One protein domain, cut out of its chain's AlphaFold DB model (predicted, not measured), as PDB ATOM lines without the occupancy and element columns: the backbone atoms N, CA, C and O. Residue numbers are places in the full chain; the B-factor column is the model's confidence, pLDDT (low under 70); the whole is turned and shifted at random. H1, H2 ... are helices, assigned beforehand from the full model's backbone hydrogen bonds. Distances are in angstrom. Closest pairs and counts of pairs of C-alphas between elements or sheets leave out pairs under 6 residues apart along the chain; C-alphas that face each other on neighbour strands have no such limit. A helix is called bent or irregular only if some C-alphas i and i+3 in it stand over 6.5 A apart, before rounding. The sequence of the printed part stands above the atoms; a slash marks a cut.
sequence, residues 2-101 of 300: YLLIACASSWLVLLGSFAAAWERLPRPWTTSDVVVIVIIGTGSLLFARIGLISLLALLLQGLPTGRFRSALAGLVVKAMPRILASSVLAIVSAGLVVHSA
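AT A GLANCE: This is residues 2 to 101 of the 300 residues of the protein "LysM domain-containing protein" of Brevibacterium sp. MG-1 (UniProt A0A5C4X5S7). The longest helix, H3, is bent and folds back along H2 with an open gap between H2 and its second arm, H3b, while its first arm, H3a, is near H2; on the other side of H2, H1 packs on it as a helical hairpin. The three helices make a loose zigzag with H2 in the middle. The printed part has 100 residues with three named helices, in the order H1, H2, H3, and no named strand; the class is all helix. It is loose, with a radius of gyration of the C-alphas of 17.6 A, and elongated, spanning 54 by 30 by 18 A.

IN THESE COORDINATES: Look first at H3, residues 68 to 101, assigned as one helix by its hydrogen bonds but bent: C-alphas 78 and 81 are 6.8 A apart. Arm H3a, residues 68 to 78, is 15.1 A long; arm H3b, residues 81 to 101, runs 31.4 A to C-alpha 101 at (184.387, 147.302, 187.454). H2, residues 31 to 62, runs 45.5 A from C-alpha 31 at (187.708, 148.988, 176.771). Find C-alpha 2 at (211.158, 183.321, 179.155); from there H1, residues 2 to 24, runs 33.0 A.

HOW THE PARTS SIT: H3a and H3b stand at a steep tilt of 43 degrees. H3a is close to H2 but not clearly touching, with the closest C-alphas, those of Leu 60 and Arg 69, 6.6 A apart; they run opposite ways at 38 degrees, a tilt only just steep. H3b is apart from H2, and both arms are apart from H1. H1 and H2 form a hairpin and touch, H2 with residues 44 to 58 alone; the closest C-alphas, those of Ala 8 and Gly 51, are 6.4 A apart. They run opposite ways at a shallow tilt of 29 degrees. In H1, H2, H3a and H3b every O i to N i+4 pair is within hydrogen-bond range.

THE WHOLE: The two C-alphas farthest apart, those of Pro 28 and Gly 66, are 54.0 A apart. The printed part has no cut; the link from H2 to H3a is tight, that from H1 to H2 short. Residues 62 to 67, 77 to 90 and 95 to 101 stand free. The mean pLDDT of the printed part is 70.2; residues 64 to 76 and 78 to 101 are among those under 70, and H3b has a mean of 52.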
ATOM      1  N   TYR A   2     211.287 184.100 180.405       70.31
ATOM      2  CA  TYR A   2     211.158 183.321 179.155       70.31
ATOM      3  C   TYR A   2     210.889 181.822 179.357       70.31
ATOM      4  O   TYR A   2     210.066 181.254 178.650       70.31
ATOM      5  N   LEU A   3     211.507 181.205 180.369       70.44
ATOM      6  CA  LEU A   3     211.326 179.782 180.686       70.44
ATOM      7  C   LEU A   3     209.891 179.463 181.149       70.44
ATOM      8  O   LEU A   3     209.320 178.457 180.748       70.44
ATOM      9  N   LEU A   4     209.268 180.366 181.911       68.06
ATOM     10  CA  LEU A   4     207.881 180.210 182.360       68.06
ATOM     11  C   LEU A   4     206.879 180.429 181.218       68.06
ATOM     12  O   LEU A   4     205.889 179.711 181.127       68.06
ATOM     13  N   ILE A   5     207.153 181.383 180.322       76.00
ATOM     14  CA  ILE A   5     206.325 181.619 179.129       76.00
ATOM     15  C   ILE A   5     206.410 180.418 178.179       76.00
ATOM     16  O   ILE A   5     205.379 179.955 177.703       76.00
ATOM     17  N   ALA A   6     207.613 179.879 177.952       77.75
ATOM     18  CA  ALA A   6     207.822 178.680 177.142       77.75
ATOM     19  C   ALA A   6     207.168 177.431 177.760       77.75
ATOM     20  O   ALA A   6     206.613 176.600 177.049       77.75
ATOM     21  N   CYS A   7     207.188 177.315 179.090       72.44
ATOM     22  CA  CYS A   7     206.503 176.245 179.809       72.44
ATOM     23  C   CYS A   7     204.973 176.351 179.658       72.44
ATOM     24  O   CYS A   7     204.321 175.370 179.308       72.44
ATOM     25  N   ALA A   8     204.405 177.550 179.829       74.31
ATOM     26  CA  ALA A   8     202.969 177.783 179.686       74.31
ATOM     27  C   ALA A   8     202.471 177.599 178.241       74.31
ATOM     28  O   ALA A   8     201.385 177.055 178.028       74.31
ATOM     29  N   SER A   9     203.253 178.017 177.240       75.69
ATOM     30  CA  SER A   9     202.901 177.807 175.833       75.69
ATOM     31  C   SER A   9     203.009 176.335 175.430       75.69
ATOM     32  O   SER A   9     202.097 175.828 174.781       75.69
ATOM     33  N   SER A  10     204.054 175.626 175.873       78.19
ATOM     34  CA  SER A  10     204.196 174.175 175.673       78.19
ATOM     35  C   SER A  10     203.010 173.409 176.273       78.19
ATOM     36  O   SER A  10     202.435 172.532 175.630       78.19
ATOM     37  N   TRP A  11     202.562 173.820 177.462       83.38
ATOM     38  CA  TRP A  11     201.379 173.265 178.115       83.38
ATOM     39  C   TRP A  11     200.081 173.470 177.309       83.38
ATOM     40  O   TRP A  11     199.329 172.519 177.099       83.38
ATOM     41  N   LEU A  12     199.823 174.685 176.811       78.94
ATOM     42  CA  LEU A  12     198.647 174.987 175.978       78.94
ATOM     43  C   LEU A  12     198.634 174.182 174.671       78.94
ATOM     44  O   LEU A  12     197.576 173.728 174.236       78.94
ATOM     45  N   VAL A  13     199.807 173.977 174.065       84.81
ATOM     46  CA  VAL A  13     199.958 173.160 172.854       84.81
ATOM     47  C   VAL A  13     199.650 171.689 173.139       84.81
ATOM     48  O   VAL A  13     198.939 171.065 172.354       84.81
ATOM     49  N   LEU A  14     200.115 171.150 174.271       77.25
ATOM     50  CA  LEU A  14     199.802 169.787 174.724       77.25
ATOM     51  C   LEU A  14     198.303 169.583 174.983       77.25
ATOM     52  O   LEU A  14     197.738 168.563 174.594       77.25
ATOM     53  N   LEU A  15     197.635 170.559 175.601       78.69
ATOM     54  CA  LEU A  15     196.197 170.460 175.861       78.69
ATOM     55  C   LEU A  15     195.380 170.531 174.562       78.69
ATOM     56  O   LEU A  15     194.422 169.779 174.381       78.69
ATOM     57  N   GLY A  16     195.784 171.404 173.634       84.06
ATOM     58  CA  GLY A  16     195.164 171.513 172.315       84.06
ATOM     59  C   GLY A  16     195.364 170.260 171.459       84.06
ATOM     60  O   GLY A  16     194.426 169.815 170.798       84.06
ATOM     61  N   SER A  17     196.554 169.652 171.499       82.19
ATOM     62  CA  SER A  17     196.826 168.412 170.765       82.19
ATOM     63  C   SER A  17     196.050 167.227 171.337       82.19
ATOM     64  O   SER A  17     195.526 166.425 170.565       82.19
ATOM     65  N   PHE A  18     195.892 167.157 172.661       79.50
ATOM     66  CA  PHE A  18     195.058 166.148 173.310       79.50
ATOM     67  C   PHE A  18     193.581 166.278 172.910       79.50
ATOM     68  O   PHE A  18     192.965 165.289 172.518       79.50
ATOM     69  N   ALA A  19     193.023 167.494 172.921       80.44
ATOM     70  CA  ALA A  19     191.646 167.735 172.479       80.44
ATOM     71  C   ALA A  19     191.438 167.376 170.996       80.44
ATOM     72  O   ALA A  19     190.453 166.733 170.639       80.44
ATOM     73  N   ALA A  20     192.397 167.715 170.131       84.25
ATOM     74  CA  ALA A  20     192.338 167.356 168.716       84.25
ATOM     75  C   ALA A  20     192.471 165.841 168.481       84.25
ATOM     76  O   ALA A  20     191.844 165.298 167.571       84.25
ATOM     77  N   ALA A  21     193.277 165.143 169.287       79.38
ATOM     78  CA  ALA A  21     193.378 163.686 169.248       79.38
ATOM     79  C   ALA A  21     192.066 163.025 169.696       79.38
ATOM     80  O   ALA A  21     191.629 162.056 169.078       79.38
ATOM     81  N   TRP A  22     191.405 163.600 170.705       80.06
ATOM     82  CA  TRP A  22     190.110 163.144 171.204       80.06
ATOM     83  C   TRP A  22     189.019 163.133 170.128       80.06
ATOM     84  O   TRP A  22     188.282 162.160 169.992       80.06
ATOM     85  N   GLU A  23     188.937 164.194 169.324       86.25
ATOM     86  CA  GLU A  23     187.946 164.300 168.244       86.25
ATOM     87  C   GLU A  23     188.198 163.325 167.089       86.25
ATOM     88  O   GLU A  23     187.277 162.988 166.345       86.25
ATOM     89  N   ARG A  24     189.442 162.863 166.931       83.75
ATOM     90  CA  ARG A  24     189.846 161.980 165.832       83.75
ATOM     91  C   ARG A  24     189.726 160.498 166.154       83.75
ATOM     92  O   ARG A  24     189.927 159.694 165.248       83.75
ATOM     93  N   LEU A  25     189.413 160.127 167.395       80.38
ATOM     94  CA  LEU A  25     189.290 158.727 167.794       80.38
ATOM     95  C   LEU A  25     188.062 158.077 167.124       80.38
ATOM     96  O   LEU A  25     186.923 158.431 167.456       80.38
ATOM     97  N   PRO A  26     188.265 157.124 166.191       77.25
ATOM     98  CA  PRO A  26     187.166 156.441 165.530       77.25
ATOM     99  C   PRO A  26     186.401 155.584 166.544       77.25
ATOM    100  O   PRO A  26     186.983 154.883 167.368       77.25
ATOM    101  N   ARG A  27     185.070 155.659 166.496       82.50
ATOM    102  CA  ARG A  27     184.176 154.790 167.275       82.50
ATOM    103  C   ARG A  27     183.941 153.493 166.487       82.50
ATOM    104  O   ARG A  27     183.793 153.585 165.268       82.50
ATOM    105  N   PRO A  28     183.843 152.313 167.130       79.38
ATOM    106  CA  PRO A  28     183.630 152.071 168.563       79.38
ATOM    107  C   PRO A  28     184.922 152.022 169.392       79.38
ATOM    108  O   PRO A  28     185.927 151.470 168.959       79.38
ATOM    109  N   TRP A  29     184.872 152.580 170.603       82.69
ATOM    110  CA  TRP A  29     185.996 152.542 171.540       82.69
ATOM    111  C   TRP A  29     186.096 151.168 172.189       82.69
ATOM    112  O   TRP A  29     185.108 150.648 172.712       82.69
ATOM    113  N   THR A  30     187.292 150.588 172.165       88.75
ATOM    114  CA  THR A  30     187.575 149.377 172.934       88.75
ATOM    115  C   THR A  30     187.729 149.730 174.417       88.75
ATOM    116  O   THR A  30     188.050 150.867 174.768       88.75
ATOM    117  N   THR A  31     187.525 148.771 175.322       86.75
ATOM    118  CA  THR A  31     187.708 148.988 176.771       86.75
ATOM    119  C   THR A  31     189.122 149.490 177.097       86.75
ATOM    120  O   THR A  31     189.295 150.329 177.977       86.75
ATOM    121  N   SER A  32     190.120 149.034 176.330       84.31
ATOM    122  CA  SER A  32     191.502 149.520 176.395       84.31
ATOM    123  C   SER A  32     191.605 151.008 176.053       84.31
ATOM    124  O   SER A  32     192.240 151.760 176.792       84.31
ATOM    125  N   ASP A  33     190.944 151.458 174.982       82.06
ATOM    126  CA  ASP A  33     190.962 152.870 174.581       82.06
ATOM    127  C   ASP A  33     190.379 153.762 175.669       82.06
ATOM    128  O   ASP A  33     190.940 154.815 175.949       82.06
ATOM    129  N   VAL A  34     189.306 153.318 176.331       82.69
ATOM    130  CA  VAL A  34     188.673 154.054 177.436       82.69
ATOM    131  C   VAL A  34     189.617 154.184 178.633       82.69
ATOM    132  O   VAL A  34     189.726 155.267 179.202       82.69
ATOM    133  N   VAL A  35     190.340 153.123 179.002       83.69
ATOM    134  CA  VAL A  35     191.314 153.178 180.107       83.69
ATOM    135  C   VAL A  35     192.455 154.140 179.779       83.69
ATOM    136  O   VAL A  35     192.792 154.996 180.595       83.69
ATOM    137  N   VAL A  36     193.005 154.061 178.566       83.62
ATOM    138  CA  VAL A  36     194.072 154.961 178.101       83.62
ATOM    139  C   VAL A  36     193.596 156.416 178.114       83.62
ATOM    140  O   VAL A  36     194.273 157.299 178.635       83.62
ATOM    141  N   ILE A  37     192.386 156.657 177.624       81.50
ATOM    142  CA  ILE A  37     191.694 157.945 177.656       81.50
ATOM    143  C   ILE A  37     191.559 158.491 179.083       81.50
ATOM    144  O   ILE A  37     191.811 159.677 179.309       81.50
ATOM    145  N   VAL A  38     191.177 157.652 180.047       83.56
ATOM    146  CA  VAL A  38     191.004 158.057 181.448       83.56
ATOM    147  C   VAL A  38     192.350 158.386 182.085       83.56
ATOM    148  O   VAL A  38     192.460 159.405 182.766       83.56
ATOM    149  N   ILE A  39     193.389 157.585 181.835       83.81
ATOM    150  CA  ILE A  39     194.738 157.829 182.365       83.81
ATOM    151  C   ILE A  39     195.302 159.132 181.794       83.81
ATOM    152  O   ILE A  39     195.717 160.010 182.553       83.81
ATOM    153  N   ILE A  40     195.259 159.303 180.467       80.88
ATOM    154  CA  ILE A  40     195.780 160.507 179.809       80.88
ATOM    155  C   ILE A  40     194.934 161.729 180.186       80.88
ATOM    156  O   ILE A  40     195.485 162.800 180.436       80.88
ATOM    157  N   GLY A  41     193.612 161.586 180.291       81.50
ATOM    158  CA  GLY A  41     192.716 162.655 180.727       81.50
ATOM    159  C   GLY A  41     192.984 163.097 182.166       81.50
ATOM    160  O   GLY A  41     193.072 164.294 182.436       81.50
ATOM    161  N   THR A  42     193.199 162.147 183.079       80.25
ATOM    162  CA  THR A  42     193.520 162.431 184.488       80.25
ATOM    163  C   THR A  42     194.897 163.077 184.619       80.25
ATOM    164  O   THR A  42     195.034 164.097 185.295       80.25
ATOM    165  N   GLY A  43     195.900 162.554 183.907       79.19
ATOM    166  CA  GLY A  43     197.231 163.158 183.836       79.19
ATOM    167  C   GLY A  43     197.190 164.583 183.282       79.19
ATOM    168  O   GLY A  43     197.768 165.497 183.869       79.19
ATOM    169  N   SER A  44     196.420 164.805 182.216       78.50
ATOM    170  CA  SER A  44     196.230 166.126 181.611       78.50
ATOM    171  C   SER A  44     195.531 167.102 182.560       78.50
ATOM    172  O   SER A  44     195.918 168.266 182.619       78.50
ATOM    173  N   LEU A  45     194.547 166.650 183.346       77.38
ATOM    174  CA  LEU A  45     193.849 167.451 184.362       77.38
ATOM    175  C   LEU A  45     194.763 167.851 185.527       77.38
ATOM    176  O   LEU A  45     194.739 169.005 185.969       77.38
ATOM    177  N   LEU A  46     195.586 166.922 186.016       76.88
ATOM    178  CA  LEU A  46     196.566 167.204 187.067       76.88
ATOM    179  C   LEU A  46     197.627 168.190 186.567       76.88
ATOM    180  O   LEU A  46     197.914 169.191 187.226       76.88
ATOM    181  N   PHE A  47     198.136 167.967 185.356       75.69
ATOM    182  CA  PHE A  47     199.117 168.845 184.731       75.69
ATOM    183  C   PHE A  47     198.527 170.233 184.416       75.69
ATOM    184  O   PHE A  47     199.184 171.253 184.621       75.69
ATOM    185  N   ALA A  48     197.246 170.300 184.029       77.38
ATOM    186  CA  ALA A  48     196.505 171.544 183.834       77.38
ATOM    187  C   ALA A  48     196.422 172.410 185.087       77.38
ATOM    188  O   ALA A  48     196.526 173.634 185.004       77.38
ATOM    189  N   ARG A  49     196.282 171.795 186.262       78.56
ATOM    190  CA  ARG A  49     196.280 172.539 187.523       78.56
ATOM    191  C   ARG A  49     197.621 173.176 187.831       78.56
ATOM    192  O   ARG A  49     197.654 174.344 188.212       78.56
ATOM    193  N   ILE A  50     198.710 172.440 187.642       78.25
ATOM    194  CA  ILE A  50     200.067 172.944 187.888       78.25
ATOM    195  C   ILE A  50     200.387 174.082 186.908       78.25
ATOM    196  O   ILE A  50     200.913 175.126 187.307       78.25
ATOM    197  N   GLY A  51     199.984 173.923 185.642       76.62
ATOM    198  CA  GLY A  51     200.076 174.965 184.620       76.62
ATOM    199  C   GLY A  51     199.272 176.219 184.978       76.62
ATOM    200  O   GLY A  51     199.796 177.328 184.889       76.62
ATOM    201  N   LEU A  52     198.037 176.063 185.466       78.19
ATOM    202  CA  LEU A  52     197.184 177.177 185.894       78.19
ATOM    203  C   LEU A  52     197.776 177.936 187.087       78.19
ATOM    204  O   LEU A  52     197.765 179.165 187.090       78.19
ATOM    205  N   ILE A  53     198.318 177.226 188.081       79.19
ATOM    206  CA  ILE A  53     198.978 177.839 189.243       79.19
ATOM    207  C   ILE A  53     200.221 178.612 188.794       79.19
ATOM    208  O   ILE A  53     200.427 179.749 189.219       79.19
ATOM    209  N   SER A  54     201.008 178.039 187.881       74.88
ATOM    210  CA  SER A  54     202.190 178.695 187.316       74.88
ATOM    211  C   SER A  54     201.817 179.942 186.513       74.88
ATOM    212  O   SER A  54     202.460 180.977 186.657       74.88
ATOM    213  N   LEU A  55     200.742 179.887 185.718       73.31
ATOM    214  CA  LEU A  55     200.228 181.027 184.956       73.31
ATOM    215  C   LEU A  55     199.697 182.121 185.884       73.31
ATOM    216  O   LEU A  55     199.987 183.295 185.671       73.31
ATOM    217  N   LEU A  56     198.978 181.744 186.942       73.69
ATOM    218  CA  LEU A  56     198.491 182.665 187.964       73.69
ATOM    219  C   LEU A  56     199.656 183.356 188.687       73.69
ATOM    220  O   LEU A  56     199.629 184.574 188.862       73.69
ATOM    221  N   ALA A  57     200.699 182.606 189.052       74.19
ATOM    222  CA  ALA A  57     201.915 183.143 189.659       74.19
ATOM    223  C   ALA A  57     202.644 184.113 188.713       74.19
ATOM    224  O   ALA A  57     203.060 185.194 189.129       74.19
ATOM    225  N   LEU A  58     202.728 183.778 187.424       67.94
ATOM    226  CA  LEU A  58     203.315 184.633 186.390       67.94
ATOM    227  C   LEU A  58     202.491 185.916 186.192       67.94
ATOM    228  O   LEU A  58     203.056 187.003 186.095       67.94
ATOM    229  N   LEU A  59     201.159 185.806 186.216       71.12
ATOM    230  CA  LEU A  59     200.235 186.940 186.169       71.12
ATOM    231  C   LEU A  59     200.465 187.866 187.375       71.12
ATOM    232  O   LEU A  59     200.658 189.067 187.215       71.12
ATOM    233  N   LEU A  60     200.546 187.307 188.584       71.81
ATOM    234  CA  LEU A  60     200.863 188.049 189.810       71.81
ATOM    235  C   LEU A  60     202.222 188.760 189.726       71.81
ATOM    236  O   LEU A  60     202.360 189.887 190.214       71.81
ATOM    237  N   GLN A  61     203.213 188.126 189.097       72.75
ATOM    238  CA  GLN A  61     204.568 188.654 188.961       72.75
ATOM    239  C   GLN A  61     204.686 189.736 187.876       72.75
ATOM    240  O   GLN A  61     205.476 190.662 188.041       72.75
ATOM    241  N   GLY A  62     203.891 189.647 186.805       65.00
ATOM    242  CA  GLY A  62     203.886 190.597 185.690       65.00
ATOM    243  C   GLY A  62     203.018 191.841 185.900       65.00
ATOM    244  O   GLY A  62     203.220 192.836 185.206       65.00
ATOM    245  N   LEU A  63     202.065 191.821 186.841       70.94
ATOM    246  CA  LEU A  63     201.240 193.000 187.102       70.94
ATOM    247  C   LEU A  63     202.026 194.092 187.859       70.94
ATOM    248  O   LEU A  63     202.560 193.814 188.941       70.94
ATOM    249  N   PRO A  64     202.046 195.345 187.355       65.06
ATOM    250  CA  PRO A  64     202.638 196.475 188.063       65.06
ATOM    251  C   PRO A  64     201.920 196.677 189.405       65.06
ATOM    252  O   PRO A  64     200.694 196.606 189.499       65.06
ATOM    253  N   THR A  65     202.704 196.863 190.464       59.88
ATOM    254  CA  THR A  65     202.273 196.893 191.869       59.88
ATOM    255  C   THR A  65     201.092 197.842 192.100       59.88
ATOM    256  O   THR A  65     201.253 199.060 192.088       59.88
ATOM    257  N   GLY A  66     199.900 197.283 192.329       68.38
ATOM    258  CA  GLY A  66     198.670 198.038 192.575       68.38
ATOM    259  C   GLY A  66     197.487 197.163 193.004       68.38
ATOM    260  O   GLY A  66     197.612 195.940 193.109       68.38
ATOM    261  N   ARG A  67     196.324 197.808 193.223       61.12
ATOM    262  CA  ARG A  67     195.038 197.259 193.737       61.12
ATOM    263  C   ARG A  67     194.565 195.958 193.062       61.12
ATOM    264  O   ARG A  67     193.771 195.220 193.633       61.12
ATOM    265  N   PHE A  68     195.079 195.642 191.877       59.31
ATOM    266  CA  PHE A  68     194.827 194.375 191.194       59.31
ATOM    267  C   PHE A  68     195.427 193.156 191.908       59.31
ATOM    268  O   PHE A  68     194.799 192.102 191.896       59.31
ATOM    269  N   ARG A  69     196.581 193.279 192.585       64.44
ATOM    270  CA  ARG A  69     197.153 192.164 193.363       64.44
ATOM    271  C   ARG A  69     196.260 191.768 194.540       64.44
ATOM    272  O   ARG A  69     196.099 190.578 194.787       64.44
ATOM    273  N   SER A  70     195.640 192.733 195.224       62.66
ATOM    274  CA  SER A  70     194.734 192.432 196.342       62.66
ATOM    275  C   SER A  70     193.391 191.882 195.864       62.66
ATOM    276  O   SER A  70     192.864 190.957 196.475       62.66
ATOM    277  N   ALA A  71     192.868 192.383 194.740       64.00
ATOM    278  CA  ALA A  71     191.664 191.832 194.123       64.00
ATOM    279  C   ALA A  71     191.876 190.379 193.665       64.00
ATOM    280  O   ALA A  71     191.028 189.525 193.921       64.00
ATOM    281  N   LEU A  72     193.027 190.076 193.052       61.75
ATOM    282  CA  LEU A  72     193.357 188.722 192.610       61.75
ATOM    283  C   LEU A  72     193.612 187.783 193.798       61.75
ATOM    284  O   LEU A  72     193.088 186.676 193.809       61.75
ATOM    285  N   ALA A  73     194.337 188.231 194.830       63.62
ATOM    286  CA  ALA A  73     194.539 187.455 196.056       63.62
ATOM    287  C   ALA A  73     193.207 187.151 196.765       63.62
ATOM    288  O   ALA A  73     192.975 186.019 197.181       63.62
ATOM    289  N   GLY A  74     192.292 188.122 196.825       63.97
ATOM    290  CA  GLY A  74     190.944 187.914 197.360       63.97
ATOM    291  C   GLY A  74     190.133 186.905 196.544       63.97
ATOM    292  O   GLY A  74     189.417 186.082 197.114       63.97
ATOM    293  N   LEU A  75     190.279 186.914 195.217       62.53
ATOM    294  CA  LEU A  75     189.613 185.952 194.340       62.53
ATOM    295  C   LEU A  75     190.182 184.536 194.512       62.53
ATOM    296  O   LEU A  75     189.418 183.576 194.569       62.53
ATOM    297  N   VAL A  76     191.503 184.412 194.671       64.25
ATOM    298  CA  VAL A  76     192.193 183.142 194.943       64.25
ATOM    299  C   VAL A  76     191.753 182.572 196.284       64.25
ATOM    300  O   VAL A  76     191.281 181.441 196.322       64.25
ATOM    301  N   VAL A  77     191.782 183.359 197.361       70.25
ATOM    302  CA  VAL A  77     191.346 182.921 198.700       70.25
ATOM    303  C   VAL A  77     189.867 182.516 198.710       70.25
ATOM    304  O   VAL A  77     189.484 181.575 199.398       70.25
ATOM    305  N   LYS A  78     189.023 183.174 197.906       67.19
ATOM    306  CA  LYS A  78     187.595 182.843 197.806       67.19
ATOM    307  C   LYS A  78     187.320 181.605 196.941       67.19
ATOM    308  O   LYS A  78     186.325 180.917 197.167       67.19
ATOM    309  N   ALA A  79     188.174 181.313 195.961       55.91
ATOM    310  CA  ALA A  79     188.030 180.164 195.067       55.91
ATOM    311  C   ALA A  79     188.705 178.889 195.605       55.91
ATOM    312  O   ALA A  79     188.212 177.789 195.361       55.91
ATOM    313  N   MET A  80     189.786 179.025 196.377       50.84
ATOM    314  CA  MET A  80     190.611 177.923 196.889       50.84
ATOM    315  C   MET A  80     189.820 176.851 197.669       50.84
ATOM    316  O   MET A  80     190.012 175.670 197.377       50.84
ATOM    317  N   PRO A  81     188.851 177.190 198.546       55.72
ATOM    318  CA  PRO A  81     188.053 176.186 199.254       55.72
ATOM    319  C   PRO A  81     187.117 175.403 198.327       55.72
ATOM    320  O   PRO A  81     186.921 174.204 198.502       55.72
ATOM    321  N   ARG A  82     186.559 176.060 197.299       57.72
ATOM    322  CA  ARG A  82     185.683 175.401 196.314       57.72
ATOM    323  C   ARG A  82     186.460 174.489 195.377       57.72
ATOM    324  O   ARG A  82     185.964 173.424 195.025       57.72
ATOM    325  N   ILE A  83     187.676 174.887 195.016       54.41
ATOM    326  CA  ILE A  83     188.574 174.077 194.193       54.41
ATOM    327  C   ILE A  83     189.062 172.859 194.989       54.41
ATOM    328  O   ILE A  83     189.106 171.765 194.436       54.41
ATOM    329  N   LEU A  84     189.356 172.996 196.287       57.09
ATOM    330  CA  LEU A  84     189.701 171.864 197.158       57.09
ATOM    331  C   LEU A  84     188.526 170.887 197.318       57.09
ATOM    332  O   LEU A  84     188.698 169.693 197.071       57.09
ATOM    333  N   ALA A  85     187.323 171.390 197.603       50.75
ATOM    334  CA  ALA A  85     186.125 170.561 197.753       50.75
ATOM    335  C   ALA A  85     185.778 169.769 196.477       50.75
ATOM    336  O   ALA A  85     185.408 168.600 196.556       50.75
ATOM    337  N   SER A  86     185.959 170.358 195.287       47.72
ATOM    338  CA  SER A  86     185.699 169.656 194.024       47.72
ATOM    339  C   SER A  86     186.775 168.622 193.665       47.72
ATOM    340  O   SER A  86     186.520 167.736 192.857       47.72
ATOM    341  N   SER A  87     187.977 168.720 194.241       50.84
ATOM    342  CA  SER A  87     189.091 167.795 193.963       50.84
ATOM    343  C   SER A  87     188.936 166.484 194.704       50.84
ATOM    344  O   SER A  87     189.100 165.417 194.124       50.84
ATOM    345  N   VAL A  88     188.597 166.583 195.990       55.34
ATOM    346  CA  VAL A  88     188.412 165.423 196.860       55.34
ATOM    347  C   VAL A  88     187.235 164.592 196.353       55.34
ATOM    348  O   VAL A  88     187.350 163.378 196.225       55.34
ATOM    349  N   LEU A  89     186.145 165.247 195.942       53.56
ATOM    350  CA  LEU A  89     184.978 164.554 195.402       53.56
ATOM    351  C   LEU A  89     185.264 163.870 194.050       53.56
ATOM    352  O   LEU A  89     184.780 162.766 193.810       53.56
ATOM    353  N   ALA A  90     186.084 164.484 193.188       52.41
ATOM    354  CA  ALA A  90     186.467 163.896 191.904       52.41
ATOM    355  C   ALA A  90     187.357 162.651 192.075       52.41
ATOM    356  O   ALA A  90     187.109 161.636 191.427       52.41
ATOM    357  N   ILE A  91     188.331 162.694 192.991       53.03
ATOM    358  CA  ILE A  91     189.224 161.561 193.294       53.03
ATOM    359  C   ILE A  91     188.434 160.393 193.901       53.03
ATOM    360  O   ILE A  91     188.593 159.253 193.467       53.03
ATOM    361  N   VAL A  92     187.517 160.678 194.832       56.38
ATOM    362  CA  VAL A  92     186.640 159.656 195.423       56.38
ATOM    363  C   VAL A  92     185.721 159.035 194.365       56.38
ATOM    364  O   VAL A  92     185.543 157.822 194.355       56.38
ATOM    365  N   SER A  93     185.192 159.825 193.422       51.53
ATOM    366  CA  SER A  93     184.330 159.299 192.351       51.53
ATOM    367  C   SER A  93     185.075 158.419 191.339       51.53
ATOM    368  O   SER A  93     184.546 157.392 190.918       51.53
ATOM    369  N   ALA A  94     186.318 158.769 190.990       50.72
ATOM    370  CA  ALA A  94     187.138 157.981 190.072       50.72
ATOM    371  C   ALA A  94     187.602 156.659 190.709       50.72
ATOM    372  O   ALA A  94     187.594 155.625 190.042       50.72
ATOM    373  N   GLY A  95     187.925 156.665 192.009       46.41
ATOM    374  CA  GLY A  95     188.246 155.444 192.753       46.41
ATOM    375  C   GLY A  95     187.062 154.475 192.857       46.41
ATOM    376  O   GLY A  95     187.232 153.265 192.713       46.41
ATOM    377  N   LEU A  96     185.843 154.999 193.019       50.81
ATOM    378  CA  LEU A  96     184.631 154.182 193.163       50.81
ATOM    379  C   LEU A  96     184.244 153.447 191.867       50.81
ATOM    380  O   LEU A  96     183.812 152.296 191.914       50.81
ATOM    381  N   VAL A  97     184.451 154.071 190.702       53.44
ATOM    382  CA  VAL A  97     184.166 153.440 189.399       53.44
ATOM    383  C   VAL A  97     185.156 152.308 189.095       53.44
ATOM    384  O   VAL A  97     184.731 151.240 188.652       53.44
ATOM    385  N   VAL A  98     186.447 152.484 189.402       49.22
ATOM    386  CA  VAL A  98     187.477 151.449 189.181       49.22
ATOM    387  C   VAL A  98     187.232 150.204 190.040       49.22
ATOM    388  O   VAL A  98     187.373 149.088 189.544       49.22
ATOM    389  N   HIS A  99     186.777 150.364 191.286       48.53
ATOM    390  CA  HIS A  99     186.425 149.220 192.131       48.53
ATOM    391  C   HIS A  99     185.114 148.534 191.729       48.53
ATOM    392  O   HIS A  99     185.016 147.311 191.815       48.53
ATOM    393  N   SER A 100     184.126 149.272 191.214       51.59
ATOM    394  CA  SER A 100     182.879 148.656 190.732       51.59
ATOM    395  C   SER A 100     183.074 147.780 189.484       51.59
ATOM    396  O   SER A 100     182.377 146.782 189.320       51.59
ATOM    397  N   ALA A 101     184.064 148.095 188.640       48.22
ATOM    398  CA  ALA A 101     184.387 147.302 187.454       48.22
ATOM    399  C   ALA A 101     185.123 145.988 187.782       48.22
ATOM    400  O   ALA A 101     185.022 145.029 187.020       48.22
TER     401      ALA A 101